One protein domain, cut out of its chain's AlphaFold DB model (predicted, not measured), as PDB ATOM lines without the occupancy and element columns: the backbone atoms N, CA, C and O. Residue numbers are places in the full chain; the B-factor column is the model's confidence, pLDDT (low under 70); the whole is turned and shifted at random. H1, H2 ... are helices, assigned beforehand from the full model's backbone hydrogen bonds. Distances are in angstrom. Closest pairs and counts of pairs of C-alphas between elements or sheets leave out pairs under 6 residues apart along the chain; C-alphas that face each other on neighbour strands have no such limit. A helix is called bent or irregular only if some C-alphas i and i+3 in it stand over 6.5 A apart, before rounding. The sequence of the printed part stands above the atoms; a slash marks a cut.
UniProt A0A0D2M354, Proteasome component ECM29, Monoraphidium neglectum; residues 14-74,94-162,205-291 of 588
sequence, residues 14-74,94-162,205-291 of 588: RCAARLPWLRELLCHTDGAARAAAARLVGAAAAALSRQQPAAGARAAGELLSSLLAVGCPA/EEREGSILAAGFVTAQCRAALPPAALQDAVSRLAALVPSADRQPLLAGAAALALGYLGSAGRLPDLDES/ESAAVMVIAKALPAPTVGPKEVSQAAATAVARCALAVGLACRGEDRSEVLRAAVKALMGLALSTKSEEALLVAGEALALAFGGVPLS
ATOM      1  N   ARG A  14      88.656  40.959  77.219       71.75
ATOM      2  CA  ARG A  14      89.710  39.946  77.378       71.75
ATOM      3  C   ARG A  14      89.288  38.571  76.859       71.75
ATOM      4  O   ARG A  14      90.100  37.913  76.214       71.75
ATOM      5  N   CYS A  15      88.052  38.135  77.111       72.06
ATOM      6  CA  CYS A  15      87.537  36.868  76.580       72.06
ATOM      7  C   CYS A  15      87.363  36.925  75.057       72.06
ATOM      8  O   CYS A  15      87.842  36.032  74.360       72.06
ATOM      9  N   ALA A  16      86.751  37.996  74.541       75.38
ATOM     10  CA  ALA A  16      86.567  38.196  73.106       75.38
ATOM     11  C   ALA A  16      87.909  38.278  72.355       75.38
ATOM     12  O   ALA A  16      88.069  37.636  71.323       75.38
ATOM     13  N   ALA A  17      88.905  38.986  72.905       79.56
ATOM     14  CA  ALA A  17      90.232  39.108  72.293       79.56
ATOM     15  C   ALA A  17      91.039  37.799  72.293       79.56
ATOM     16  O   ALA A  17      91.899  37.610  71.438       79.56
ATOM     17  N   ARG A  18      90.786  36.890  73.246       84.56
ATOM     18  CA  ARG A  18      91.493  35.600  73.344       84.56
ATOM     19  C   ARG A  18      90.848  34.485  72.526       84.56
ATOM     20  O   ARG A  18      91.512  33.488  72.266       84.56
ATOM     21  N   LEU A  19      89.588  34.639  72.112       86.75
ATOM     22  CA  LEU A  19      88.870  33.622  71.343       86.75
ATOM     23  C   LEU A  19      89.583  33.244  70.023       86.75
ATOM     24  O   LEU A  19      89.704  32.049  69.770       86.75
ATOM     25  N   PRO A  20      90.106  34.187  69.208       87.81
ATOM     26  CA  PRO A  20      90.835  33.842  67.983       87.81
ATOM     27  C   PRO A  20      92.093  33.012  68.262       87.81
ATOM     28  O   PRO A  20      92.291  31.972  67.646       87.81
ATOM     29  N   TRP A  21      92.879  33.411  69.264       89.19
ATOM     30  CA  TRP A  21      94.084  32.685  69.675       89.19
ATOM     31  C   TRP A  21      93.769  31.271  70.186       89.19
ATOM     32  O   TRP A  21      94.449  30.309  69.842       89.19
ATOM     33  N   LEU A  22      92.689  31.106  70.957       90.62
ATOM     34  CA  LEU A  22      92.237  29.780  71.393       90.62
ATOM     35  C   LEU A  22      91.796  28.895  70.219       90.62
ATOM     36  O   LEU A  22      91.971  27.681  70.282       90.62
ATOM     37  N   ARG A  23      91.238  29.484  69.153       90.19
ATOM     38  CA  ARG A  23      90.848  28.745  67.944       90.19
ATOM     39  C   ARG A  23      92.058  28.233  67.169       90.19
ATOM     40  O   ARG A  23      91.998  27.115  66.672       90.19
ATOM     41  N   GLU A  24      93.154  28.987  67.118       90.12
ATOM     42  CA  GLU A  24      94.411  28.515  66.514       90.12
ATOM     43  C   GLU A  24      94.953  27.271  67.235       90.12
ATOM     44  O   GLU A  24      95.464  26.355  66.602       90.12
ATOM     45  N   LEU A  25      94.767  27.169  68.554       91.75
ATOM     46  CA  LEU A  25      95.191  25.993  69.321       91.75
ATOM     47  C   LEU A  25      94.332  24.741  69.076       91.75
ATOM     48  O   LEU A  25      94.734  23.647  69.472       91.75
ATOM     49  N   LEU A  26      93.183  24.851  68.397       91.62
ATOM     50  CA  LEU A  26      92.359  23.685  68.053       91.62
ATOM     51  C   LEU A  26      93.009  22.795  66.986       91.62
ATOM     52  O   LEU A  26      92.651  21.624  66.893       91.62
ATOM     53  N   CYS A  27      93.977  23.307  66.218       91.56
ATOM     54  CA  CYS A  27      94.732  22.534  65.226       91.56
ATOM     55  C   CYS A  27      96.106  22.059  65.732       91.56
ATOM     56  O   CYS A  27      96.917  21.562  64.947       91.56
ATOM     57  N   HIS A  28      96.380  22.201  67.034       92.06
ATOM     58  CA  HIS A  28      97.652  21.809  67.637       92.06
ATOM     59  C   HIS A  28      97.912  20.293  67.513       92.06
ATOM     60  O   HIS A  28      96.991  19.486  67.567       92.06
ATOM     61  N   THR A  29      99.168  19.866  67.368       88.31
ATOM     62  CA  THR A  29      99.508  18.439  67.184       88.31
ATOM     63  C   THR A  29      99.255  17.609  68.443       88.31
ATOM     64  O   THR A  29      98.731  16.499  68.369       88.31
ATOM     65  N   ASP A  30      99.573  18.165  69.613       89.50
ATOM     66  CA  ASP A  30      99.260  17.546  70.902       89.50
ATOM     67  C   ASP A  30      97.745  17.526  71.187       89.50
ATOM     68  O   ASP A  30      97.064  18.555  71.139       89.50
ATOM     69  N   GLY A  31      97.215  16.343  71.507       86.56
ATOM     70  CA  GLY A  31      95.792  16.136  71.783       86.56
ATOM     71  C   GLY A  31      95.326  16.756  73.101       86.56
ATOM     72  O   GLY A  31      94.196  17.246  73.173       86.56
ATOM     73  N   ALA A  32      96.183  16.792  74.127       87.81
ATOM     74  CA  ALA A  32      95.835  17.398  75.412       87.81
ATOM     75  C   ALA A  32      95.690  18.923  75.284       87.81
ATOM     76  O   ALA A  32      94.706  19.489  75.772       87.81
ATOM     77  N   ALA A  33      96.599  19.572  74.549       90.38
ATOM     78  CA  ALA A  33      96.499  20.987  74.200       90.38
ATOM     79  C   ALA A  33      95.192  21.308  73.457       90.38
ATOM     80  O   ALA A  33      94.498  22.260  73.821       90.38
ATOM     81  N   ARG A  34      94.798  20.479  72.478       91.88
ATOM     82  CA  ARG A  34      93.530  20.655  71.747       91.88
ATOM     83  C   ARG A  34      92.306  20.516  72.646       91.88
ATOM     84  O   ARG A  34      91.405  21.350  72.578       91.88
ATOM     85  N   ALA A  35      92.274  19.512  73.522       90.44
ATOM     86  CA  ALA A  35      91.180  19.333  74.476       90.44
ATOM     87  C   ALA A  35      91.087  20.505  75.473       90.44
ATOM     88  O   ALA A  35      89.992  20.979  75.780       90.44
ATOM     89  N   ALA A  36      92.226  21.017  75.952       91.75
ATOM     90  CA  ALA A  36      92.274  22.197  76.811       91.75
ATOM     91  C   ALA A  36      91.776  23.458  76.085       91.75
ATOM     92  O   ALA A  36      90.947  24.189  76.630       91.75
ATOM     93  N   ALA A  37      92.212  23.678  74.843       93.69
ATOM     94  CA  ALA A  37      91.738  24.777  74.008       93.69
ATOM     95  C   ALA A  37      90.220  24.694  73.778       93.69
ATOM     96  O   ALA A  37      89.517  25.675  74.013       93.69
ATOM     97  N   ALA A  38      89.693  23.517  73.431       94.94
ATOM     98  CA  ALA A  38      88.262  23.282  73.244       94.94
ATOM     99  C   ALA A  38      87.423  23.647  74.484       94.94
ATOM    100  O   ALA A  38      86.416  24.352  74.369       94.94
ATOM    101  N   ARG A  39      87.869  23.244  75.684       93.38
ATOM    102  CA  ARG A  39      87.224  23.626  76.955       93.38
ATOM    103  C   ARG A  39      87.223  25.135  77.173       93.38
ATOM    104  O   ARG A  39      86.196  25.707  77.544       93.38
ATOM    105  N   LEU A  40      88.364  25.784  76.934       93.25
ATOM    106  CA  LEU A  40      88.517  27.229  77.101       93.25
ATOM    107  C   LEU A  40      87.668  28.019  76.099       93.25
ATOM    108  O   LEU A  40      87.101  29.040  76.480       93.25
ATOM    109  N   VAL A  41      87.522  27.538  74.860       94.25
ATOM    110  CA  VAL A  41      86.608  28.123  73.864       94.25
ATOM    111  C   VAL A  41      85.165  28.075  74.372       94.25
ATOM    112  O   VAL A  41      84.484  29.101  74.356       94.25
ATOM    113  N   GLY A  42      84.715  26.931  74.901       92.75
ATOM    114  CA  GLY A  42      83.385  26.811  75.511       92.75
ATOM    115  C   GLY A  42      83.187  27.740  76.713       92.75
ATOM    116  O   GLY A  42      82.169  28.428  76.810       92.75
ATOM    117  N   ALA A  43      84.186  27.833  77.595       91.00
ATOM    118  CA  ALA A  43      84.135  28.705  78.767       91.00
ATOM    119  C   ALA A  43      84.119  30.195  78.390       91.00
ATOM    120  O   ALA A  43      83.391  30.979  79.005       91.00
ATOM    121  N   ALA A  44      84.883  30.585  77.366       91.00
ATOM    122  CA  ALA A  44      84.892  31.940  76.831       91.00
ATOM    123  C   ALA A  44      83.542  32.298  76.193       91.00
ATOM    124  O   ALA A  44      82.993  33.352  76.509       91.00
ATOM    125  N   ALA A  45      82.967  31.407  75.377       91.31
ATOM    126  CA  ALA A  45      81.644  31.603  74.786       91.31
ATOM    127  C   ALA A  45      80.563  31.779  75.868       91.31
ATOM    128  O   ALA A  45      79.796  32.739  75.835       91.31
ATOM    129  N   ALA A  46      80.565  30.931  76.900       90.50
ATOM    130  CA  ALA A  46      79.609  31.029  78.001       90.50
ATOM    131  C   ALA A  46      79.815  32.273  78.882       90.50
ATOM    132  O   ALA A  46      78.862  32.802  79.458       90.50
ATOM    133  N   ALA A  47      81.051  32.762  79.021       89.31
ATOM    134  CA  ALA A  47      81.322  34.029  79.696       89.31
ATOM    135  C   ALA A  47      80.746  35.220  78.911       89.31
ATOM    136  O   ALA A  47      80.117  36.086  79.518       89.31
ATOM    137  N   LEU A  48      80.895  35.226  77.581       87.56
ATOM    138  CA  LEU A  48      80.333  36.258  76.706       87.56
ATOM    139  C   LEU A  48      78.797  36.247  76.726       87.56
ATOM    140  O   LEU A  48      78.190  37.297  76.920       87.56
ATOM    141  N   SER A  49      78.171  35.068  76.631       88.12
ATOM    142  CA  SER A  49      76.708  34.912  76.696       88.12
ATOM    143  C   SER A  49      76.107  35.369  78.027       88.12
ATOM    144  O   SER A  49      75.015  35.927  78.043       88.12
ATOM    145  N   ARG A  50      76.811  35.181  79.152       86.88
ATOM    146  CA  ARG A  50      76.340  35.659  80.467       86.88
ATOM    147  C   ARG A  50      76.435  37.175  80.627       86.88
ATOM    148  O   ARG A  50      75.611  37.754  81.322       86.88
ATOM    149  N   GLN A  51      77.441  37.799  80.022       84.50
ATOM    150  CA  GLN A  51      77.655  39.246  80.120       84.50
ATOM    151  C   GLN A  51      76.767  40.021  79.142       84.50
ATOM    152  O   GLN A  51      76.219  41.059  79.492       84.50
ATOM    153  N   GLN A  52      76.601  39.512  77.919       85.00
ATOM    154  CA  GLN A  52      75.763  40.118  76.886       85.00
ATOM    155  C   GLN A  52      74.780  39.074  76.342       85.00
ATOM    156  O   GLN A  52      75.105  38.398  75.370       85.00
ATOM    157  N   PRO A  53      73.567  38.943  76.910       83.50
ATOM    158  CA  PRO A  53      72.662  37.840  76.583       83.50
ATOM    159  C   PRO A  53      72.319  37.742  75.092       83.50
ATOM    160  O   PRO A  53      72.464  36.681  74.497       83.50
ATOM    161  N   ALA A  54      71.931  38.853  74.457       84.75
ATOM    162  CA  ALA A  54      71.523  38.849  73.050       84.75
ATOM    163  C   ALA A  54      72.713  38.748  72.074       84.75
ATOM    164  O   ALA A  54      72.708  37.925  71.159       84.75
ATOM    165  N   ALA A  55      73.748  39.575  72.266       85.25
ATOM    166  CA  ALA A  55      74.920  39.590  71.385       85.25
ATOM    167  C   ALA A  55      75.797  38.340  71.571       85.25
ATOM    168  O   ALA A  55      76.277  37.766  70.597       85.25
ATOM    169  N   GLY A  56      75.956  37.884  72.814       83.88
ATOM    170  CA  GLY A  56      76.697  36.679  73.167       83.88
ATOM    171  C   GLY A  56      76.009  35.401  72.691       83.88
ATOM    172  O   GLY A  56      76.693  34.542  72.148       83.88
ATOM    173  N   ALA A  57      74.674  35.301  72.773       85.94
ATOM    174  CA  ALA A  57      73.932  34.180  72.184       85.94
ATOM    175  C   ALA A  57      74.154  34.072  70.667       85.94
ATOM    176  O   ALA A  57      74.435  32.990  70.151       85.94
ATOM    177  N   ARG A  58      74.096  35.207  69.957       88.56
ATOM    178  CA  ARG A  58      74.378  35.259  68.517       88.56
ATOM    179  C   ARG A  58      75.819  34.854  68.208       88.56
ATOM    180  O   ARG A  58      76.032  33.996  67.357       88.56
ATOM    181  N   ALA A  59      76.791  35.407  68.934       89.12
ATOM    182  CA  ALA A  59      78.202  35.067  68.767       89.12
ATOM    183  C   ALA A  59      78.489  33.588  69.076       89.12
ATOM    184  O   ALA A  59      79.279  32.957  68.378       89.12
ATOM    185  N   ALA A  60      77.832  33.009  70.086       90.81
ATOM    186  CA  ALA A  60      77.934  31.587  70.405       90.81
ATOM    187  C   ALA A  60      77.344  30.711  69.289       90.81
ATOM    188  O   ALA A  60      77.943  29.694  68.947       90.81
ATOM    189  N   GLY A  61      76.220  31.115  68.688       91.94
ATOM    190  CA  GLY A  61      75.631  30.436  67.531       91.94
ATOM    191  C   GLY A  61      76.517  30.497  66.281       91.94
ATOM    192  O   GLY A  61      76.750  29.473  65.643       91.94
ATOM    193  N   GLU A  62      77.071  31.669  65.963       92.75
ATOM    194  CA  GLU A  62      78.016  31.855  64.850       92.75
ATOM    195  C   GLU A  62      79.310  31.048  65.074       92.75
ATOM    196  O   GLU A  62      79.796  30.364  64.169       92.75
ATOM    197  N   LEU A  63      79.837  31.056  66.304       93.56
ATOM    198  CA  LEU A  63      80.980  30.238  66.700       93.56
ATOM    199  C   LEU A  63      80.679  28.748  66.520       93.56
ATOM    200  O   LEU A  63      81.462  28.059  65.867       93.56
ATOM    201  N   LEU A  64      79.552  28.266  67.049       95.50
ATOM    202  CA  LEU A  64      79.128  26.870  66.940       95.50
ATOM    203  C   LEU A  64      78.999  26.435  65.478       95.50
ATOM    204  O   LEU A  64      79.590  25.430  65.094       95.50
ATOM    205  N   SER A  65      78.308  27.222  64.651       94.81
ATOM    206  CA  SER A  65      78.164  26.950  63.218       94.81
ATOM    207  C   SER A  65      79.526  26.848  62.522       94.81
ATOM    208  O   SER A  65      79.773  25.900  61.776       94.81
ATOM    209  N   SER A  66      80.462  27.752  62.839       94.50
ATOM    210  CA  SER A  66      81.815  27.705  62.272       94.50
ATOM    211  C   SER A  66      82.619  26.472  62.713       94.50
ATOM    212  O   SER A  66      83.358  25.908  61.911       94.50
ATOM    213  N   LEU A  67      82.469  26.027  63.967       95.12
ATOM    214  CA  LEU A  67      83.146  24.835  64.489       95.12
ATOM    215  C   LEU A  67      82.572  23.554  63.875       95.12
ATOM    216  O   LEU A  67      83.332  22.663  63.493       95.12
ATOM    217  N   LEU A  68      81.245  23.477  63.728       94.19
ATOM    218  CA  LEU A  68      80.569  22.352  63.082       94.19
ATOM    219  C   LEU A  68      80.922  22.255  61.597       94.19
ATOM    220  O   LEU A  68      81.136  21.151  61.115       94.19
ATOM    221  N   ALA A  69      81.055  23.378  60.886       93.12
ATOM    222  CA  ALA A  69      81.472  23.376  59.484       93.12
ATOM    223  C   ALA A  69      82.878  22.774  59.285       93.12
ATOM    224  O   ALA A  69      83.104  22.045  58.321       93.12
ATOM    225  N   VAL A  70      83.810  23.037  60.210       92.06
ATOM    226  CA  VAL A  70      85.179  22.494  60.162       92.06
ATOM    227  C   VAL A  70      85.230  21.036  60.633       92.06
ATOM    228  O   VAL A  70      85.875  20.200  59.999       92.06
ATOM    229  N   GLY A  71      84.570  20.716  61.750       88.00
ATOM    230  CA  GLY A  71      84.614  19.387  62.368       88.00
ATOM    231  C   GLY A  71      83.748  18.345  61.651       88.00
ATOM    232  O   GLY A  71      84.210  17.237  61.345       88.00
ATOM    233  N   CYS A  72      82.514  18.737  61.335       88.38
ATOM    234  CA  CYS A  72      81.439  17.919  60.775       88.38
ATOM    235  C   CYS A  72      80.933  18.526  59.448       88.38
ATOM    236  O   CYS A  72      79.774  18.967  59.377       88.38
ATOM    237  N   PRO A  73      81.783  18.597  58.400       81.25
ATOM    238  CA  PRO A  73      81.363  19.127  57.109       81.25
ATOM    239  C   PRO A  73      80.151  18.338  56.606       81.25
ATOM    240  O   PRO A  73      80.116  17.110  56.724       81.25
ATOM    241  N   ALA A  74      79.141  19.043  56.090       69.88
ATOM    242  CA  ALA A  74      77.982  18.387  55.496       69.88
ATOM    243  C   ALA A  74      78.457  17.494  54.341       69.88
ATOM    244  O   ALA A  74      79.344  17.889  53.582       69.88
ATOM    245  N   GLU A  94      93.578  16.724  63.072       91.06
ATOM    246  CA  GLU A  94      93.749  17.342  64.380       91.06
ATOM    247  C   GLU A  94      92.814  18.539  64.583       91.06
ATOM    248  O   GLU A  94      92.176  18.651  65.632       91.06
ATOM    249  N   GLU A  95      92.698  19.395  63.565       92.19
ATOM    250  CA  GLU A  95      91.818  20.566  63.547       92.19
ATOM    251  C   GLU A  95      90.344  20.157  63.589       92.19
ATOM    252  O   GLU A  95      89.538  20.777  64.289       92.19
ATOM    253  N   ARG A  96      89.997  19.068  62.892       94.00
ATOM    254  CA  ARG A  96      88.647  18.498  62.928       94.00
ATOM    255  C   ARG A  96      88.299  17.982  64.319       94.00
ATOM    256  O   ARG A  96      87.258  18.358  64.849       94.00
ATOM    257  N   GLU A  97      89.166  17.181  64.938       94.19
ATOM    258  CA  GLU A  97      88.945  16.693  66.309       94.19
ATOM    259  C   GLU A  97      88.839  17.854  67.314       94.19
ATOM    260  O   GLU A  97      87.921  17.862  68.136       94.19
ATOM    261  N   GLY A  98      89.723  18.856  67.235       94.62
ATOM    262  CA  GLY A  98      89.668  20.029  68.113       94.62
ATOM    263  C   GLY A  98      88.362  20.812  67.956       94.62
ATOM    264  O   GLY A  98      87.733  21.179  68.950       94.62
ATOM    265  N   SER A  99      87.909  21.002  66.715       95.75
ATOM    266  CA  SER A  99      86.652  21.695  66.408       95.75
ATOM    267  C   SER A  99      85.419  20.928  66.894       95.75
ATOM    268  O   SER A  99      84.507  21.540  67.445       95.75
ATOM    269  N   ILE A 100      85.411  19.596  66.763       96.38
ATOM    270  CA  ILE A 100      84.346  18.717  67.276       96.38
ATOM    271  C   ILE A 100      84.224  18.843  68.800       96.38
ATOM    272  O   ILE A 100      83.132  19.081  69.322       96.38
ATOM    273  N   LEU A 101      85.344  18.734  69.523       95.69
ATOM    274  CA  LEU A 101      85.349  18.870  70.983       95.69
ATOM    275  C   LEU A 101      84.905  20.273  71.413       95.69
ATOM    276  O   LEU A 101      84.102  20.414  72.336       95.69
ATOM    277  N   ALA A 102      85.392  21.316  70.732       96.38
ATOM    278  CA  ALA A 102      85.016  22.696  71.018       96.38
ATOM    279  C   ALA A 102      83.519  22.933  70.785       96.38
ATOM    280  O   ALA A 102      82.879  23.582  71.610       96.38
ATOM    281  N   ALA A 103      82.942  22.367  69.718       96.69
ATOM    282  CA  ALA A 103      81.505  22.425  69.463       96.69
ATOM    283  C   ALA A 103      80.708  21.792  70.614       96.69
ATOM    284  O   ALA A 103      79.752  22.402  71.092       96.69
ATOM    285  N   GLY A 104      81.144  20.636  71.130       95.31
ATOM    286  CA  GLY A 104      80.555  20.011  72.318       95.31
ATOM    287  C   GLY A 104      80.564  20.930  73.543       95.31
ATOM    288  O   GLY A 104      79.516  21.185  74.135       95.31
ATOM    289  N   PHE A 105      81.723  21.503  73.892       95.44
ATOM    290  CA  PHE A 105      81.845  22.396  75.054       95.44
ATOM    291  C   PHE A 105      81.087  23.717  74.900       95.44
ATOM    292  O   PHE A 105      80.491  24.185  75.872       95.44
ATOM    293  N   VAL A 106      81.100  24.328  73.711       95.50
ATOM    294  CA  VAL A 106      80.328  25.548  73.422       95.50
ATOM    295  C   VAL A 106      78.841  25.260  73.572       95.50
ATOM    296  O   VAL A 106      78.154  26.001  74.273       95.50
ATOM    297  N   THR A 107      78.358  24.164  72.985       95.12
ATOM    298  CA  THR A 107      76.938  23.800  73.041       95.12
ATOM    299  C   THR A 107      76.505  23.473  74.470       95.12
ATOM    300  O   THR A 107      75.490  23.990  74.926       95.12
ATOM    301  N   ALA A 108      77.301  22.699  75.215       93.50
ATOM    302  CA  ALA A 108      77.016  22.352  76.607       93.50
ATOM    303  C   ALA A 108      76.976  23.593  77.516       93.50
ATOM    304  O   ALA A 108      76.014  23.803  78.251       93.50
ATOM    305  N   GLN A 109      77.995  24.458  77.447       93.25
ATOM    306  CA  GLN A 109      78.094  25.621  78.337       93.25
ATOM    307  C   GLN A 109      77.187  26.794  77.926       93.25
ATOM    308  O   GLN A 109      76.855  27.622  78.774       93.25
ATOM    309  N   CYS A 110      76.778  26.880  76.654       93.06
ATOM    310  CA  CYS A 110      75.871  27.917  76.143       93.06
ATOM    311  C   CYS A 110      74.443  27.408  75.904       93.06
ATOM    312  O   CYS A 110      73.655  28.121  75.289       93.06
ATOM    313  N   ARG A 111      74.090  26.211  76.389       91.25
ATOM    314  CA  ARG A 111      72.816  25.537  76.093       91.25
ATOM    315  C   ARG A 111      71.586  26.431  76.273       91.25
ATOM    316  O   ARG A 111      70.740  26.477  75.393       91.25
ATOM    317  N   ALA A 112      71.512  27.170  77.381       89.38
ATOM    318  CA  ALA A 112      70.384  28.057  77.682       89.38
ATOM    319  C   ALA A 112      70.302  29.303  76.776       89.38
ATOM    320  O   ALA A 112      69.252  29.932  76.694       89.38
ATOM    321  N   ALA A 113      71.407  29.681  76.130       89.44
ATOM    322  CA  ALA A 113      71.486  30.843  75.245       89.44
ATOM    323  C   ALA A 113      71.297  30.478  73.762       89.44
ATOM    324  O   ALA A 113      71.012  31.356  72.950       89.44
ATOM    325  N   LEU A 114      71.485  29.208  73.391       91.88
ATOM    326  CA  LEU A 114      71.397  28.749  72.007       91.88
ATOM    327  C   LEU A 114      69.943  28.465  71.594       91.88
ATOM    328  O   LEU A 114      69.161  27.955  72.399       91.88
ATOM    329  N   PRO A 115      69.567  28.743  70.331       91.25
ATOM    330  CA  PRO A 115      68.259  28.358  69.821       91.25
ATOM    331  C   PRO A 115      68.156  26.826  69.692       91.25
ATOM    332  O   PRO A 115      69.149  26.171  69.359       91.25
ATOM    333  N   PRO A 116      66.955  26.242  69.864       91.19
ATOM    334  CA  PRO A 116      66.761  24.790  69.821       91.19
ATOM    335  C   PRO A 116      67.174  24.173  68.477       91.19
ATOM    336  O   PRO A 116      67.723  23.079  68.452       91.19
ATOM    337  N   ALA A 117      67.007  24.901  67.368       91.56
ATOM    338  CA  ALA A 117      67.444  24.451  66.045       91.56
ATOM    339  C   ALA A 117      68.972  24.281  65.936       91.56
ATOM    340  O   ALA A 117      69.438  23.340  65.302       91.56
ATOM    341  N   ALA A 118      69.760  25.153  66.579       92.69
ATOM    342  CA  ALA A 118      71.220  25.022  66.588       92.69
ATOM    343  C   ALA A 118      71.675  23.847  67.462       92.69
ATOM    344  O   ALA A 118      72.652  23.176  67.139       92.69
ATOM    345  N   LEU A 119      70.951  23.585  68.556       93.25
ATOM    346  CA  LEU A 119      71.172  22.407  69.387       93.25
ATOM    347  C   LEU A 119      70.872  21.115  68.606       93.25
ATOM    348  O   LEU A 119      71.694  20.202  68.637       93.25
ATOM    349  N   GLN A 120      69.750  21.062  67.880       93.75
ATOM    350  CA  GLN A 120      69.385  19.926  67.023       93.75
ATOM    351  C   GLN A 120      70.448  19.673  65.945       93.75
ATOM    352  O   GLN A 120      70.949  18.559  65.833       93.75
ATOM    353  N   ASP A 121      70.855  20.707  65.198       93.12
ATOM    354  CA  ASP A 121      71.877  20.584  64.143       93.12
ATOM    355  C   ASP A 121      73.220  20.075  64.695       93.12
ATOM    356  O   ASP A 121      73.830  19.170  64.120       93.12
ATOM    357  N   ALA A 122      73.656  20.591  65.851       94.69
ATOM    358  CA  ALA A 122      74.872  20.122  66.512       94.69
ATOM    359  C   ALA A 122      74.789  18.631  66.873       94.69
ATOM    360  O   ALA A 122      75.719  17.875  66.586       94.69
ATOM    361  N   VAL A 123      73.677  18.202  67.473       95.06
ATOM    362  CA  VAL A 123      73.467  16.814  67.911       95.06
ATOM    363  C   VAL A 123      73.432  15.871  66.714       95.06
ATOM    364  O   VAL A 123      74.173  14.889  66.706       95.06
ATOM    365  N   SER A 124      72.672  16.205  65.670       94.06
ATOM    366  CA  SER A 124      72.559  15.391  64.455       94.06
ATOM    367  C   SER A 124      73.900  15.226  63.738       94.06
ATOM    368  O   SER A 124      74.287  14.110  63.386       94.06
ATOM    369  N   ARG A 125      74.669  16.312  63.571       93.94
ATOM    370  CA  ARG A 125      75.988  16.264  62.912       93.94
ATOM    371  C   ARG A 125      77.019  15.470  63.703       93.94
ATOM    372  O   ARG A 125      77.811  14.740  63.110       93.94
ATOM    373  N   LEU A 126      77.041  15.628  65.026       94.88
ATOM    374  CA  LEU A 126      77.951  14.877  65.889       94.88
ATOM    375  C   LEU A 126      77.574  13.390  65.912       94.88
ATOM    376  O   LEU A 126      78.451  12.543  65.754       94.88
ATOM    377  N   ALA A 127      76.283  13.069  66.034       94.19
ATOM    378  CA  ALA A 127      75.791  11.693  66.038       94.19
ATOM    379  C   ALA A 127      76.121  10.960  64.731       94.19
ATOM    380  O   ALA A 127      76.557   9.813  64.775       94.19
ATOM    381  N   ALA A 128      76.030  11.634  63.581       92.44
ATOM    382  CA  ALA A 128      76.378  11.055  62.282       92.44
ATOM    383  C   ALA A 128      77.853  10.611  62.161       92.44
ATOM    384  O   ALA A 128      78.167   9.726  61.366       92.44
ATOM    385  N   LEU A 129      78.772  11.191  62.947       91.38
ATOM    386  CA  LEU A 129      80.186  10.794  62.941       91.38
ATOM    387  C   LEU A 129      80.472   9.561  63.804       91.38
ATOM    388  O   LEU A 129      81.449   8.855  63.551       91.38
ATOM    389  N   VAL A 130      79.652   9.282  64.816       90.94
ATOM    390  CA  VAL A 130      79.914   8.235  65.815       90.94
ATOM    391  C   VAL A 130      79.995   6.818  65.210       90.94
ATOM    392  O   VAL A 130      80.950   6.107  65.535       90.94
ATOM    393  N   PRO A 131      79.119   6.400  64.269       89.50
ATOM    394  CA  PRO A 131      79.209   5.082  63.628       89.50
ATOM    395  C   PRO A 131      80.489   4.849  62.812       89.50
ATOM    396  O   PRO A 131      80.790   3.722  62.433       89.50
ATOM    397  N   SER A 132      81.272   5.896  62.527       84.75
ATOM    398  CA  SER A 132      82.508   5.785  61.746       84.75
ATOM    399  C   SER A 132      83.722   5.300  62.554       84.75
ATOM    400  O   SER A 132      84.838   5.354  62.038       84.75
ATOM    401  N   ALA A 133      83.532   4.801  63.782       81.38
ATOM    402  CA  ALA A 133      84.604   4.405  64.702       81.38
ATOM    403  C   ALA A 133      85.628   3.422  64.105       81.38
ATOM    404  O   ALA A 133      86.821   3.566  64.364       81.38
ATOM    405  N   ASP A 134      85.197   2.497  63.242       78.25
ATOM    406  CA  ASP A 134      86.100   1.555  62.564       78.25
ATOM    407  C   ASP A 134      87.020   2.237  61.536       78.25
ATOM    408  O   ASP A 134      88.145   1.799  61.303       78.25
ATOM    409  N   ARG A 135      86.545   3.315  60.897       84.62
ATOM    410  CA  ARG A 135      87.268   4.031  59.830       84.62
ATOM    411  C   ARG A 135      88.036   5.241  60.358       84.62
ATOM    412  O   ARG A 135      89.115   5.551  59.861       84.62
ATOM    413  N   GLN A 136      87.459   5.959  61.319       87.75
ATOM    414  CA  GLN A 136      87.948   7.227  61.864       87.75
ATOM    415  C   GLN A 136      87.785   7.256  63.397       87.75
ATOM    416  O   GLN A 136      87.036   8.082  63.924       87.75
ATOM    417  N   PRO A 137      88.510   6.396  64.142       89.06
ATOM    418  CA  PRO A 137      88.331   6.238  65.591       89.06
ATOM    419  C   PRO A 137      88.554   7.541  66.368       89.06
ATOM    420  O   PRO A 137      87.858   7.817  67.343       89.06
ATOM    421  N   LEU A 138      89.486   8.382  65.908       89.94
ATOM    422  CA  LEU A 138      89.785   9.665  66.538       89.94
ATOM    423  C   LEU A 138      88.588  10.625  66.499       89.94
ATOM    424  O   LEU A 138      88.209  11.185  67.527       89.94
ATOM    425  N   LEU A 139      87.980  10.787  65.317       92.56
ATOM    426  CA  LEU A 139      86.858  11.703  65.098       92.56
ATOM    427  C   LEU A 139      85.566  11.155  65.706       92.56
ATOM    428  O   LEU A 139      84.850  11.904  66.362       92.56
ATOM    429  N   ALA A 140      85.308   9.852  65.561       92.19
ATOM    430  CA  ALA A 140      84.160   9.193  66.178       92.19
ATOM    431  C   ALA A 140      84.206   9.294  67.711       92.19
ATOM    432  O   ALA A 140      83.228   9.702  68.333       92.19
ATOM    433  N   GLY A 141      85.364   9.016  68.327       92.31
ATOM    434  CA  GLY A 141      85.543   9.155  69.772       92.31
ATOM    435  C   GLY A 141      85.432  10.607  70.253       92.31
ATOM    436  O   GLY A 141      84.893  10.862  71.328       92.31
ATOM    437  N   ALA A 142      85.914  11.576  69.468       94.81
ATOM    438  CA  ALA A 142      85.754  12.998  69.778       94.81
ATOM    439  C   ALA A 142      84.286  13.447  69.699       94.81
ATOM    440  O   ALA A 142      83.820  14.170  70.579       94.81
ATOM    441  N   ALA A 143      83.551  12.988  68.682       96.25
ATOM    442  CA  ALA A 143      82.131  13.285  68.511       96.25
ATOM    443  C   ALA A 143      81.287  12.659  69.627       96.25
ATOM    444  O   ALA A 143      80.434  13.335  70.200       96.25
ATOM    445  N   ALA A 144      81.591  11.413  70.005       96.12
ATOM    446  CA  ALA A 144      80.985  10.756  71.155       96.12
ATOM    447  C   ALA A 144      81.204  11.572  72.437       96.12
ATOM    448  O   ALA A 144      80.235  11.922  73.103       96.12
ATOM    449  N   LEU A 145      82.447  11.956  72.757       95.06
ATOM    450  CA  LEU A 145      82.722  12.792  73.934       95.06
ATOM    451  C   LEU A 145      81.996  14.137  73.895       95.06
ATOM    452  O   LEU A 145      81.458  14.559  74.916       95.06
ATOM    453  N   ALA A 146      81.964  14.806  72.740       95.88
ATOM    454  CA  ALA A 146      81.244  16.064  72.572       95.88
ATOM    455  C   ALA A 146      79.747  15.908  72.895       95.88
ATOM    456  O   ALA A 146      79.195  16.732  73.628       95.88
ATOM    457  N   LEU A 147      79.115  14.825  72.425       96.38
ATOM    458  CA  LEU A 147      77.736  14.476  72.781       96.38
ATOM    459  C   LEU A 147      77.586  14.121  74.265       96.38
ATOM    460  O   LEU A 147      76.602  14.515  74.880       96.38
ATOM    461  N   GLY A 148      78.561  13.427  74.857       94.31
ATOM    462  CA  GLY A 148      78.580  13.108  76.285       94.31
ATOM    463  C   GLY A 148      78.564  14.358  77.165       94.31
ATOM    464  O   GLY A 148      77.698  14.500  78.026       94.31
ATOM    465  N   TYR A 149      79.467  15.311  76.910       93.19
ATOM    466  CA  TYR A 149      79.480  16.597  77.617       93.19
ATOM    467  C   TYR A 149      78.190  17.391  77.394       93.19
ATOM    468  O   TYR A 149      77.666  17.989  78.333       93.19
ATOM    469  N   LEU A 150      77.644  17.366  76.178       93.06
ATOM    470  CA  LEU A 150      76.361  17.999  75.890       93.06
ATOM    471  C   LEU A 150      75.206  17.364  76.679       93.06
ATOM    472  O   LEU A 150      74.389  18.098  77.233       93.06
ATOM    473  N   GLY A 151      75.170  16.032  76.757       91.31
ATOM    474  CA  GLY A 151      74.170  15.265  77.499       91.31
ATOM    475  C   GLY A 151      74.283  15.449  79.012       91.31
ATOM    476  O   GLY A 151      73.270  15.475  79.703       91.31
ATOM    477  N   SER A 152      75.496  15.673  79.529       90.00
ATOM    478  CA  SER A 152      75.697  15.996  80.947       90.00
ATOM    479  C   SER A 152      75.101  17.348  81.351       90.00
ATOM    480  O   SER A 152      74.678  17.507  82.486       90.00
ATOM    481  N   ALA A 153      75.011  18.304  80.416       88.31
ATOM    482  CA  ALA A 153      74.388  19.611  80.637       88.31
ATOM    483  C   ALA A 153      72.856  19.597  80.439       88.31
ATOM    484  O   ALA A 153      72.209  20.646  80.515       88.31
ATOM    485  N   GLY A 154      72.277  18.435  80.123       88.44
ATOM    486  CA  GLY A 154      70.844  18.222  79.941       88.44
ATOM    487  C   GLY A 154      70.535  17.280  78.779       88.44
ATOM    488  O   GLY A 154      71.341  17.121  77.861       88.44
ATOM    489  N   ARG A 155      69.327  16.701  78.793       91.62
ATOM    490  CA  ARG A 155      68.863  15.707  77.812       91.62
ATOM    491  C   ARG A 155      69.201  16.083  76.367       91.62
ATOM    492  O   ARG A 155      68.937  17.205  75.920       91.62
ATOM    493  N   LEU A 156      69.767  15.137  75.622       92.00
ATOM    494  CA  LEU A 156      69.998  15.307  74.191       92.00
ATOM    495  C   LEU A 156      68.658  15.287  73.433       92.00
ATOM    496  O   LEU A 156      67.811  14.454  73.752       92.00
ATOM    497  N   PRO A 157      68.452  16.175  72.447       91.88
ATOM    498  CA  PRO A 157      67.348  16.045  71.505       91.88
ATOM    499  C   PRO A 157      67.355  14.687  70.794       91.88
ATOM    500  O   PRO A 157      68.422  14.113  70.556       91.88
ATOM    501  N   ASP A 158      66.166  14.197  70.448       90.69
ATOM    502  CA  ASP A 158      66.017  12.985  69.647       90.69
ATOM    503  C   ASP A 158      66.408  13.261  68.185       90.69
ATOM    504  O   ASP A 158      66.262  14.377  67.675       90.69
ATOM    505  N   LEU A 159      66.962  12.248  67.525       88.00
ATOM    506  CA  LEU A 159      67.393  12.307  66.134       88.00
ATOM    507  C   LEU A 159      66.216  12.020  65.200       88.00
ATOM    508  O   LEU A 159      65.406  11.135  65.468       88.00
ATOM    509  N   ASP A 160      66.168  12.726  64.073       78.19
ATOM    510  CA  ASP A 160      65.179  12.464  63.030       78.19
ATOM    511  C   ASP A 160      65.460  11.099  62.357       78.19
ATOM    512  O   ASP A 160      66.616  10.750  62.081       78.19
ATOM    513  N   GLU A 161      64.405  10.325  62.067       54.44
ATOM    514  CA  GLU A 161      64.463   8.928  61.575       54.44
ATOM    515  C   GLU A 161      65.232   8.730  60.249       54.44
ATOM    516  O   GLU A 161      65.540   7.606  59.862       54.44
ATOM    517  N   SER A 162      65.624   9.798  59.549       42.03
ATOM    518  CA  SER A 162      66.367   9.716  58.282       42.03
ATOM    519  C   SER A 162      67.826   9.252  58.421       42.03
ATOM    520  O   SER A 162      68.512   9.064  57.416       42.03
ATOM    521  N   GLU A 205      65.147   4.085  69.821       73.38
ATOM    522  CA  GLU A 205      66.107   4.094  68.706       73.38
ATOM    523  C   GLU A 205      66.536   5.493  68.251       73.38
ATOM    524  O   GLU A 205      67.683   5.656  67.828       73.38
ATOM    525  N   SER A 206      65.651   6.486  68.368       80.00
ATOM    526  CA  SER A 206      65.912   7.888  68.003       80.00
ATOM    527  C   SER A 206      66.751   8.651  69.035       80.00
ATOM    528  O   SER A 206      67.313   9.703  68.730       80.00
ATOM    529  N   ALA A 207      66.906   8.124  70.253       86.56
ATOM    530  CA  ALA A 207      67.694   8.770  71.293       86.56
ATOM    531  C   ALA A 207      69.183   8.873  70.902       86.56
ATOM    532  O   ALA A 207      69.865   7.865  70.700       86.56
ATOM    533  N   ALA A 208      69.747  10.087  70.891       88.56
ATOM    534  CA  ALA A 208      71.151  10.310  70.520       88.56
ATOM    535  C   ALA A 208      72.154   9.540  71.406       88.56
ATOM    536  O   ALA A 208      73.207   9.110  70.933       88.56
ATOM    537  N   VAL A 209      71.813   9.300  72.680       90.56
ATOM    538  CA  VAL A 209      72.605   8.457  73.597       90.56
ATOM    539  C   VAL A 209      72.761   7.036  73.048       90.56
ATOM    540  O   VAL A 209      73.835   6.443  73.168       90.56
ATOM    541  N   MET A 210      71.729   6.506  72.387       93.38
ATOM    542  CA  MET A 210      71.757   5.162  71.815       93.38
ATOM    543  C   MET A 210      72.672   5.052  70.599       93.38
ATOM    544  O   MET A 210      73.226   3.979  70.382       93.38
ATOM    545  N   VAL A 211      72.930   6.136  69.862       92.19
ATOM    546  CA  VAL A 211      73.958   6.135  68.805       92.19
ATOM    547  C   VAL A 211      75.349   5.908  69.401       92.19
ATOM    548  O   VAL A 211      76.131   5.119  68.873       92.19
ATOM    549  N   ILE A 212      75.640   6.541  70.542       92.25
ATOM    550  CA  ILE A 212      76.908   6.359  71.262       92.25
ATOM    551  C   ILE A 212      76.997   4.945  71.841       92.25
ATOM    552  O   ILE A 212      78.016   4.275  71.680       92.25
ATOM    553  N   ALA A 213      75.920   4.466  72.470       92.44
ATOM    554  CA  ALA A 213      75.869   3.130  73.053       92.44
ATOM    555  C   ALA A 213      76.014   2.022  71.993       92.44
ATOM    556  O   ALA A 213      76.747   1.061  72.215       92.44
ATOM    557  N   LYS A 214      75.384   2.172  70.818       91.50
ATOM    558  CA  LYS A 214      75.489   1.232  69.685       91.50
ATOM    559  C   LYS A 214      76.895   1.194  69.062       91.50
ATOM    560  O   LYS A 214      77.228   0.208  68.413       91.50
ATOM    561  N   ALA A 215      77.724   2.223  69.268       88.94
ATOM    562  CA  ALA A 215      79.122   2.229  68.829       88.94
ATOM    563  C   ALA A 215      80.065   1.447  69.764       88.94
ATOM    564  O   ALA A 215      81.229   1.231  69.418       88.94
ATOM    565  N   LEU A 216      79.594   1.019  70.942       89.38
ATOM    566  CA  LEU A 216      80.353   0.115  71.804       89.38
ATOM    567  C   LEU A 216      80.353  -1.311  71.221       89.38
ATOM    568  O   LEU A 216      79.345  -1.761  70.674       89.38
ATOM    569  N   PRO A 217      81.465  -2.058  71.345       84.06
ATOM    570  CA  PRO A 217      81.561  -3.411  70.814       84.06
ATOM    571  C   PRO A 217      80.558  -4.358  71.487       84.06
ATOM    572  O   PRO A 217      80.543  -4.515  72.711       84.06
ATOM    573  N   ALA A 218      79.747  -5.027  70.665       74.69
ATOM    574  CA  ALA A 218      78.744  -5.985  71.114       74.69
ATOM    575  C   ALA A 218      79.379  -7.279  71.677       74.69
ATOM    576  O   ALA A 218      80.388  -7.752  71.147       74.69
ATOM    577  N   PRO A 219      78.762  -7.919  72.688       58.22
ATOM    578  CA  PRO A 219      79.304  -9.107  73.360       58.22
ATOM    579  C   PRO A 219      79.328 -10.384  72.497       58.22
ATOM    580  O   PRO A 219      79.931 -11.380  72.893       58.22
ATOM    581  N   THR A 220      78.669 -10.390  71.333       52.50
ATOM    582  CA  THR A 220      78.619 -11.536  70.402       52.50
ATOM    583  C   THR A 220      79.884 -11.681  69.558       52.50
ATOM    584  O   THR A 220      80.149 -12.754  69.014       52.50
ATOM    585  N   VAL A 221      80.690 -10.625  69.469       53.94
ATOM    586  CA  VAL A 221      82.007 -10.661  68.843       53.94
ATOM    587  C   VAL A 221      82.999 -10.941  69.967       53.94
ATOM    588  O   VAL A 221      83.188 -10.101  70.840       53.94
ATOM    589  N   GLY A 222      83.596 -12.138  69.997       51.06
ATOM    590  CA  GLY A 222      84.637 -12.458  70.983       51.06
ATOM    591  C   GLY A 222      85.727 -11.372  71.019       51.06
ATOM    592  O   GLY A 222      85.932 -10.705  70.001       51.06
ATOM    593  N   PRO A 223      86.413 -11.169  72.159       56.66
ATOM    594  CA  PRO A 223      87.304 -10.029  72.353       56.66
ATOM    595  C   PRO A 223      88.378  -9.984  71.262       56.66
ATOM    596  O   PRO A 223      89.278 -10.828  71.226       56.66
ATOM    597  N   LYS A 224      88.268  -9.006  70.358       60.03
ATOM    598  CA  LYS A 224      89.252  -8.759  69.301       60.03
ATOM    599  C   LYS A 224      90.376  -7.900  69.863       60.03
ATOM    600  O   LYS A 224      90.118  -6.940  70.584       60.03
ATOM    601  N   GLU A 225      91.617  -8.216  69.507       57.72
ATOM    602  CA  GLU A 225      92.700  -7.245  69.647       57.72
ATOM    603  C   GLU A 225      92.411  -6.085  68.699       57.72
ATOM    604  O   GLU A 225      92.329  -6.256  67.482       57.72
ATOM    605  N   VAL A 226      92.173  -4.910  69.275       68.56
ATOM    606  CA  VAL A 226      91.861  -3.697  68.523       68.56
ATOM    607  C   VAL A 226      93.065  -2.767  68.594       68.56
ATOM    608  O   VAL A 226      93.761  -2.718  69.607       68.56
ATOM    609  N   SER A 227      93.309  -2.012  67.522       81.50
ATOM    610  CA  SER A 227      94.326  -0.955  67.512       81.50
ATOM    611  C   SER A 227      94.172  -0.031  68.728       81.50
ATOM    612  O   SER A 227      93.051   0.280  69.133       81.50
ATOM    613  N   GLN A 228      95.286   0.476  69.261       81.62
ATOM    614  CA  GLN A 228      95.294   1.435  70.372       81.62
ATOM    615  C   GLN A 228      94.367   2.640  70.115       81.62
ATOM    616  O   GLN A 228      93.683   3.108  71.024       81.62
ATOM    617  N   ALA A 229      94.284   3.107  68.864       82.12
ATOM    618  CA  ALA A 229      93.394   4.203  68.480       82.12
ATOM    619  C   ALA A 229      91.910   3.835  68.641       82.12
ATOM    620  O   ALA A 229      91.113   4.641  69.117       82.12
ATOM    621  N   ALA A 230      91.538   2.608  68.286       83.69
ATOM    622  CA  ALA A 230      90.174   2.118  68.423       83.69
ATOM    623  C   ALA A 230      89.830   1.788  69.885       83.69
ATOM    624  O   ALA A 230      88.736   2.111  70.330       83.69
ATOM    625  N   ALA A 231      90.775   1.259  70.670       86.06
ATOM    626  CA  ALA A 231      90.602   1.113  72.118       86.06
ATOM    627  C   ALA A 231      90.365   2.473  72.803       86.06
ATOM    628  O   ALA A 231      89.464   2.602  73.632       86.06
ATOM    629  N   THR A 232      91.105   3.509  72.388       88.19
ATOM    630  CA  THR A 232      90.900   4.891  72.853       88.19
ATOM    631  C   THR A 232      89.519   5.415  72.448       88.19
ATOM    632  O   THR A 232      88.846   6.063  73.244       88.19
ATOM    633  N   ALA A 233      89.059   5.122  71.228       89.94
ATOM    634  CA  ALA A 233      87.719   5.498  70.780       89.94
ATOM    635  C   ALA A 233      86.620   4.810  71.605       89.94
ATOM    636  O   ALA A 233      85.698   5.485  72.050       89.94
ATOM    637  N   VAL A 234      86.750   3.509  71.888       91.38
ATOM    638  CA  VAL A 234      85.815   2.764  72.751       91.38
ATOM    639  C   VAL A 234      85.778   3.356  74.159       91.38
ATOM    640  O   VAL A 234      84.695   3.586  74.690       91.38
ATOM    641  N   ALA A 235      86.937   3.668  74.743       92.44
ATOM    642  CA  ALA A 235      87.031   4.357  76.028       92.44
ATOM    643  C   ALA A 235      86.287   5.707  76.010       92.44
ATOM    644  O   ALA A 235      85.481   5.997  76.894       92.44
ATOM    645  N   ARG A 236      86.503   6.518  74.969       93.31
ATOM    646  CA  ARG A 236      85.809   7.798  74.768       93.31
ATOM    647  C   ARG A 236      84.292   7.630  74.628       93.31
ATOM    648  O   ARG A 236      83.549   8.391  75.244       93.31
ATOM    649  N   CYS A 237      83.834   6.627  73.880       94.75
ATOM    650  CA  CYS A 237      82.415   6.291  73.760       94.75
ATOM    651  C   CYS A 237      81.823   5.847  75.103       94.75
ATOM    652  O   CYS A 237      80.757   6.324  75.475       94.75
ATOM    653  N   ALA A 238      82.520   4.996  75.862       95.56
ATOM    654  CA  ALA A 238      82.048   4.528  77.162       95.56
ATOM    655  C   ALA A 238      81.847   5.703  78.129       95.56
ATOM    656  O   ALA A 238      80.762   5.861  78.689       95.56
ATOM    657  N   LEU A 239      82.849   6.584  78.248       95.38
ATOM    658  CA  LEU A 239      82.740   7.798  79.062       95.38
ATOM    659  C   LEU A 239      81.580   8.687  78.601       95.38
ATOM    660  O   LEU A 239      80.809   9.171  79.427       95.38
ATOM    661  N   ALA A 240      81.426   8.872  77.289       95.38
ATOM    662  CA  ALA A 240      80.345   9.666  76.724       95.38
ATOM    663  C   ALA A 240      78.950   9.129  77.068       95.38
ATOM    664  O   ALA A 240      78.070   9.924  77.397       95.38
ATOM    665  N   VAL A 241      78.754   7.804  77.049       96.00
ATOM    666  CA  VAL A 241      77.497   7.175  77.486       96.00
ATOM    667  C   VAL A 241      77.214   7.516  78.949       96.00
ATOM    668  O   VAL A 241      76.120   7.982  79.257       96.00
ATOM    669  N   GLY A 242      78.198   7.353  79.841       94.06
ATOM    670  CA  GLY A 242      78.044   7.680  81.264       94.06
ATOM    671  C   GLY A 242      77.703   9.153  81.510       94.06
ATOM    672  O   GLY A 242      76.786   9.462  82.270       94.06
ATOM    673  N   LEU A 243      78.391  10.067  80.817       93.56
ATOM    674  CA  LEU A 243      78.124  11.507  80.892       93.56
ATOM    675  C   LEU A 243      76.717  11.861  80.399       93.56
ATOM    676  O   LEU A 243      76.017  12.627  81.058       93.56
ATOM    677  N   ALA A 244      76.283  11.283  79.278       93.06
ATOM    678  CA  ALA A 244      74.960  11.545  78.727       93.06
ATOM    679  C   ALA A 244      73.832  10.957  79.591       93.06
ATOM    680  O   ALA A 244      72.768  11.564  79.703       93.06
ATOM    681  N   CYS A 245      74.079   9.829  80.267       92.62
ATOM    682  CA  CYS A 245      73.129   9.241  81.212       92.62
ATOM    683  C   CYS A 245      72.803  10.170  82.391       92.62
ATOM    684  O   CYS A 245      71.740  10.007  82.985       92.62
ATOM    685  N   ARG A 246      73.657  11.145  82.740       89.25
ATOM    686  CA  ARG A 246      73.349  12.122  83.803       89.25
ATOM    687  C   ARG A 246      72.134  12.987  83.468       89.25
ATOM    688  O   ARG A 246      71.333  13.261  84.351       89.25
ATOM    689  N   GLY A 247      71.984  13.386  82.204       87.81
ATOM    690  CA  GLY A 247      70.888  14.247  81.748       87.81
ATOM    691  C   GLY A 247      69.698  13.517  81.116       87.81
ATOM    692  O   GLY A 247      68.791  14.183  80.626       87.81
ATOM    693  N   GLU A 248      69.704  12.182  81.063       90.56
ATOM    694  CA  GLU A 248      68.616  11.370  80.497       90.56
ATOM    695  C   GLU A 248      67.674  10.871  81.600       90.56
ATOM    696  O   GLU A 248      68.141  10.417  82.637       90.56
ATOM    697  N   ASP A 249      66.358  10.882  81.374       88.44
ATOM    698  CA  ASP A 249      65.381  10.408  82.374       88.44
ATOM    699  C   ASP A 249      64.552   9.218  81.886       88.44
ATOM    700  O   ASP A 249      63.838   8.601  82.675       88.44
ATOM    701  N   ARG A 250      64.621   8.865  80.594       89.31
ATOM    702  CA  ARG A 250      63.914   7.692  80.064       89.31
ATOM    703  C   ARG A 250      64.545   6.411  80.595       89.31
ATOM    704  O   ARG A 250      65.669   6.068  80.229       89.31
ATOM    705  N   SER A 251      63.784   5.661  81.387       89.81
ATOM    706  CA  SER A 251      64.228   4.390  81.968       89.81
ATOM    707  C   SER A 251      64.695   3.381  80.917       89.81
ATOM    708  O   SER A 251      65.682   2.686  81.140       89.81
ATOM    709  N   GLU A 252      64.041   3.327  79.754       90.19
ATOM    710  CA  GLU A 252      64.409   2.397  78.679       90.19
ATOM    711  C   GLU A 252      65.767   2.726  78.053       90.19
ATOM    712  O   GLU A 252      66.610   1.841  77.906       90.19
ATOM    713  N   VAL A 253      66.016   4.010  77.769       91.62
ATOM    714  CA  VAL A 253      67.299   4.491  77.231       91.62
ATOM    715  C   VAL A 253      68.414   4.284  78.253       91.62
ATOM    716  O   VAL A 253      69.477   3.777  77.906       91.62
ATOM    717  N   LEU A 254      68.169   4.602  79.528       92.62
ATOM    718  CA  LEU A 254      69.135   4.386  80.609       92.62
ATOM    719  C   LEU A 254      69.487   2.906  80.780       92.62
ATOM    720  O   LEU A 254      70.667   2.561  80.858       92.62
ATOM    721  N   ARG A 255      68.483   2.021  80.801       93.50
ATOM    722  CA  ARG A 255      68.696   0.572  80.901       93.50
ATOM    723  C   ARG A 255      69.510   0.057  79.718       93.50
ATOM    724  O   ARG A 255      70.466  -0.690  79.916       93.50
ATOM    725  N   ALA A 256      69.173   0.463  78.497       93.12
ATOM    726  CA  ALA A 256      69.889   0.030  77.303       93.12
ATOM    727  C   ALA A 256      71.331   0.562  77.250       93.12
ATOM    728  O   ALA A 256      72.251  -0.192  76.926       93.12
ATOM    729  N   ALA A 257      71.548   1.821  77.636       94.31
ATOM    730  CA  ALA A 257      72.869   2.432  77.740       94.31
ATOM    731  C   ALA A 257      73.756   1.722  78.777       94.31
ATOM    732  O   ALA A 257      74.899   1.368  78.483       94.31
ATOM    733  N   VAL A 258      73.221   1.441  79.969       94.62
ATOM    734  CA  VAL A 258      73.937   0.697  81.015       94.62
ATOM    735  C   VAL A 258      74.212  -0.743  80.589       94.62
ATOM    736  O   VAL A 258      75.323  -1.231  80.784       94.62
ATOM    737  N   LYS A 259      73.261  -1.406  79.922       94.00
ATOM    738  CA  LYS A 259      73.473  -2.743  79.355       94.00
ATOM    739  C   LYS A 259      74.584  -2.749  78.299       94.00
ATOM    740  O   LYS A 259      75.374  -3.691  78.259       94.00
ATOM    741  N   ALA A 260      74.680  -1.705  77.475       93.44
ATOM    742  CA  ALA A 260      75.770  -1.548  76.514       93.44
ATOM    743  C   ALA A 260      77.130  -1.365  77.213       93.44
ATOM    744  O   ALA A 260      78.097  -2.017  76.823       93.44
ATOM    745  N   LEU A 261      77.197  -0.558  78.284       94.75
ATOM    746  CA  LEU A 261      78.408  -0.427  79.105       94.75
ATOM    747  C   LEU A 261      78.806  -1.761  79.741       94.75
ATOM    748  O   LEU A 261      79.964  -2.158  79.654       94.75
ATOM    749  N   MET A 262      77.849  -2.491  80.317       93.38
ATOM    750  CA  MET A 262      78.105  -3.801  80.919       93.38
ATOM    751  C   MET A 262      78.563  -4.845  79.899       93.38
ATOM    752  O   MET A 262      79.388  -5.699  80.221       93.38
ATOM    753  N   GLY A 263      78.095  -4.749  78.651       91.38
ATOM    754  CA  GLY A 263      78.544  -5.598  77.548       91.38
ATOM    755  C   GLY A 263      80.057  -5.547  77.309       91.38
ATOM    756  O   GLY A 263      80.628  -6.546  76.864       91.38
ATOM    757  N   LEU A 264      80.721  -4.442  77.684       91.50
ATOM    758  CA  LEU A 264      82.178  -4.296  77.589       91.50
ATOM    759  C   LEU A 264      82.932  -5.346  78.408       91.50
ATOM    760  O   LEU A 264      83.985  -5.797  77.964       91.50
ATOM    761  N   ALA A 265      82.370  -5.819  79.526       90.25
ATOM    762  CA  ALA A 265      82.975  -6.866  80.356       90.25
ATOM    763  C   ALA A 265      83.269  -8.162  79.579       90.25
ATOM    764  O   ALA A 265      84.107  -8.961  79.989       90.25
ATOM    765  N   LEU A 266      82.565  -8.388  78.464       88.44
ATOM    766  CA  LEU A 266      82.697  -9.584  77.632       88.44
ATOM    767  C   LEU A 266      83.293  -9.304  76.248       88.44
ATOM    768  O   LEU A 266      83.637 -10.265  75.553       88.44
ATOM    769  N   SER A 267      83.399  -8.036  75.841       84.19
ATOM    770  CA  SER A 267      83.785  -7.641  74.480       84.19
ATOM    771  C   SER A 267      85.148  -6.951  74.377       84.19
ATOM    772  O   SER A 267      85.695  -6.883  73.275       84.19
ATOM    773  N   THR A 268      85.747  -6.493  75.486       83.88
ATOM    774  CA  THR A 268      87.088  -5.883  75.485       83.88
ATOM    775  C   THR A 268      88.064  -6.574  76.434       83.88
ATOM    776  O   THR A 268      87.694  -7.034  77.509       83.88
ATOM    777  N   LYS A 269      89.339  -6.611  76.029       84.00
ATOM    778  CA  LYS A 269      90.490  -6.971  76.881       84.00
ATOM    779  C   LYS A 269      91.278  -5.749  77.357       84.00
ATOM    780  O   LYS A 269      92.235  -5.893  78.105       84.00
ATOM    781  N   SER A 270      90.927  -4.554  76.880       85.31
ATOM    782  CA  SER A 270      91.625  -3.331  77.268       85.31
ATOM    783  C   SER A 270      91.249  -2.955  78.697       85.31
ATOM    784  O   SER A 270      90.120  -2.529  78.950       85.31
ATOM    785  N   GLU A 271      92.204  -3.079  79.615       85.62
ATOM    786  CA  GLU A 271      92.060  -2.649  81.011       85.62
ATOM    787  C   GLU A 271      91.710  -1.164  81.105       85.62
ATOM    788  O   GLU A 271      90.846  -0.782  81.889       85.62
ATOM    789  N   GLU A 272      92.307  -0.326  80.247       85.50
ATOM    790  CA  GLU A 272      91.964   1.093  80.186       85.50
ATOM    791  C   GLU A 272      90.482   1.273  79.849       85.50
ATOM    792  O   GLU A 272      89.793   2.020  80.538       85.50
ATOM    793  N   ALA A 273      89.962   0.561  78.842       88.81
ATOM    794  CA  ALA A 273      88.548   0.635  78.480       88.81
ATOM    795  C   ALA A 273      87.630   0.164  79.621       88.81
ATOM    796  O   ALA A 273      86.597   0.792  79.854       88.81
ATOM    797  N   LEU A 274      88.014  -0.888  80.355       91.25
ATOM    798  CA  LEU A 274      87.271  -1.366  81.526       91.25
ATOM    799  C   LEU A 274      87.283  -0.347  82.671       91.25
ATOM    800  O   LEU A 274      86.233  -0.098  83.262       91.25
ATOM    801  N   LEU A 275      88.421   0.295  82.944       91.62
ATOM    802  CA  LEU A 275      88.526   1.381  83.923       91.62
ATOM    803  C   LEU A 275      87.620   2.559  83.542       91.62
ATOM    804  O   LEU A 275      86.867   3.054  84.379       91.62
ATOM    805  N   VAL A 276      87.628   2.968  82.265       93.50
ATOM    806  CA  VAL A 276      86.745   4.042  81.776       93.50
ATOM    807  C   VAL A 276      85.278   3.664  81.919       93.50
ATOM    808  O   VAL A 276      84.466   4.490  82.323       93.50
ATOM    809  N   ALA A 277      84.934   2.423  81.576       94.81
ATOM    810  CA  ALA A 277      83.576   1.919  81.689       94.81
ATOM    811  C   ALA A 277      83.098   1.913  83.149       94.81
ATOM    812  O   ALA A 277      81.934   2.206  83.392       94.81
ATOM    813  N   GLY A 278      83.991   1.674  84.115       94.88
ATOM    814  CA  GLY A 278      83.686   1.788  85.544       94.88
ATOM    815  C   GLY A 278      83.351   3.217  85.967       94.88
ATOM    816  O   GLY A 278      82.354   3.437  86.653       94.88
ATOM    817  N   GLU A 279      84.130   4.201  85.509       94.06
ATOM    818  CA  GLU A 279      83.824   5.622  85.734       94.06
ATOM    819  C   GLU A 279      82.502   6.025  85.061       94.06
ATOM    820  O   GLU A 279      81.665   6.692  85.669       94.06
ATOM    821  N   ALA A 280      82.275   5.575  83.825       95.25
ATOM    822  CA  ALA A 280      81.036   5.817  83.093       95.25
ATOM    823  C   ALA A 280      79.816   5.195  83.784       95.25
ATOM    824  O   ALA A 280      78.759   5.822  83.862       95.25
ATOM    825  N   LEU A 281      79.965   3.981  84.317       95.56
ATOM    826  CA  LEU A 281      78.920   3.306  85.070       95.56
ATOM    827  C   LEU A 281      78.615   4.060  86.364       95.56
ATOM    828  O   LEU A 281      77.445   4.232  86.675       95.56
ATOM    829  N   ALA A 282      79.625   4.579  87.070       93.69
ATOM    830  CA  ALA A 282      79.423   5.422  88.250       93.69
ATOM    831  C   ALA A 282      78.639   6.706  87.925       93.69
ATOM    832  O   ALA A 282      77.721   7.075  88.659       93.69
ATOM    833  N   LEU A 283      78.938   7.349  86.792       92.50
ATOM    834  CA  LEU A 283      78.174   8.504  86.307       92.50
ATOM    835  C   LEU A 283      76.709   8.152  86.002       92.50
ATOM    836  O   LEU A 283      75.819   8.918  86.359       92.50
ATOM    837  N   ALA A 284      76.452   6.999  85.375       92.88
ATOM    838  CA  ALA A 284      75.095   6.542  85.061       92.88
ATOM    839  C   ALA A 284      74.311   6.069  86.304       92.88
ATOM    840  O   ALA A 284      73.099   6.282  86.388       92.88
ATOM    841  N   PHE A 285      75.009   5.448  87.262       92.50
ATOM    842  CA  PHE A 285      74.491   4.949  88.540       92.50
ATOM    843  C   PHE A 285      74.024   6.083  89.466       92.50
ATOM    844  O   PHE A 285      73.068   5.917  90.232       92.50
ATOM    845  N   GLY A 286      74.670   7.248  89.365       88.94
ATOM    846  CA  GLY A 286      74.349   8.450  90.132       88.94
ATOM    847  C   GLY A 286      75.001   8.490  91.518       88.94
ATOM    848  O   GLY A 286      75.715   7.577  91.934       88.94
ATOM    849  N   GLY A 287      74.779   9.589  92.244       86.19
ATOM    850  CA  GLY A 287      75.378   9.818  93.565       86.19
ATOM    851  C   GLY A 287      76.854  10.228  93.526       86.19
ATOM    852  O   GLY A 287      77.557  10.072  94.524       86.19
ATOM    853  N   VAL A 288      77.340  10.729  92.390       89.62
ATOM    854  CA  VAL A 288      78.697  11.272  92.253       89.62
ATOM    855  C   VAL A 288      78.670  12.753  92.659       89.62
ATOM    856  O   VAL A 288      77.872  13.504  92.104       89.62
ATOM    857  N   PRO A 289      79.512  13.227  93.600       86.38
ATOM    858  CA  PRO A 289      79.502  14.617  94.068       86.38
ATOM    859  C   PRO A 289      80.180  15.561  93.058       86.38
ATOM    860  O   PRO A 289      81.172  16.223  93.365       86.38
ATOM    861  N   LEU A 290      79.678  15.595  91.824       85.25
ATOM    862  CA  LEU A 290      80.244  16.349  90.714       85.25
ATOM    863  C   LEU A 290      79.200  17.304  90.137       85.25
ATOM    864  O   LEU A 290      78.093  16.892  89.799       85.25
ATOM    865  N   SER A 291      79.568  18.579  89.984       84.44
ATOM    866  CA  SER A 291      78.754  19.549  89.246       84.44
ATOM    867  C   SER A 291      79.081  19.572  87.757       84.44
ATOM    868  O   SER A 291      80.237  19.408  87.358       84.44
TER     869      SER A 291
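AT A GLANCE: This is residues 14 to 74, 94 to 162 and 205 to 291 of the 588 residues of the protein "Proteasome component ECM29" of Monoraphidium neglectum (UniProt A0A0D2M354). Look for a chain wound in stacked turns of helices: H2, H4, H6, H8 and H10 run the same way in one row, and H3, H5, H7 and H9 run back in a second row packed on it, with H1 beside H2 at one end. The printed part has 217 residues with ten named helices, H1 to H10 in order, and no named strand; its class is all helix. H1 to H6 and H8 to H10 form a bundle, a group of helices packed side by side. The whole is compact, with a radius of gyration of the C-alphas of 16.7 A, and spans 52 by 38 by 37 A.

HOW THE PARTS SIT: Begin at H1, residues 14 to 27, which forms a helical hairpin with H2, residues 31 to 51; their closest C-alphas, of Leu 26 and Arg 34, are 4.9 A apart. H3, residues 53 to 71, makes the next hairpin with H2, touching residues 45 to 50 alone, and the C-alphas of Ser 49 and Gly 56 come closest at 3.9 A. H4, residues 94 to 109, touches H2 and runs the same way at a shallow tilt of 34 degrees, only just short of steep; the C-alphas of Gly 42 and Val 106 are closest, at 3.9 A. H5, residues 116 to 134, and H6, residues 137 to 152, form a hairpin whose closest C-alphas, of Val 130 and Ala 140, are 4.4 A apart. H6 touches H4, the same way at a shallow tilt of 7 degrees, with the C-alphas of Gly 104 and Ala 146 closest at 4.0 A. H7, residues 208 to 214, touches residues 123 to 131 of H5 alone, closest at C-alphas 127 and 211, 6.5 A. H8, residues 228 to 246, touches H6, the same way at 13 degrees, with C-alphas 148 and 240 closest at 3.9 A. H9, residues 251 to 267, touches H7, closest at C-alphas 213 and 257, 5.6 A. H10, residues 271 to 285, touches H8, the same way at 8 degrees, with C-alphas 242 and 280 closest at 4.0 A. H1 and H10 are apart. Every O i to N i+4 pair is within hydrogen-bond range in H2, H3, H4, H6 and H10, against 6 of 10 in H1, 9 of 15 in H5, 2 of 3 in H7, 14 of 15 in H8 and 10 of 13 in H9.

IN THESE COORDINATES: Find C-alpha 14 at (89.710, 39.946, 77.378), where H1 begins. H1 is only just irregular, C-alphas 17 and 20 being 6.8 A apart; H5, 31.1 A long, is irregular, with 7.8 A from C-alpha 131 to 134. H2 measures 30.5 A, H8 27.9 A and H3 26.2 A. H10 ends at C-alpha 285, (74.491, 4.949, 88.540).

THE WHOLE: The C-alphas of Gln 52 and Gly 222 are the two farthest apart, at 53.6 A. Residues 75 to 93 and 163 to 204 are not printed; the gaps are 18.1 A from C-alpha 74 to 94 and 11.8 A from C-alpha 162 to 205. Residues 215 to 227 make the long link from H7 to H8. The model's mean pLDDT over the printed part is 88.6; it is under 70 at residues 74, 161 to 162 and 219 to 226.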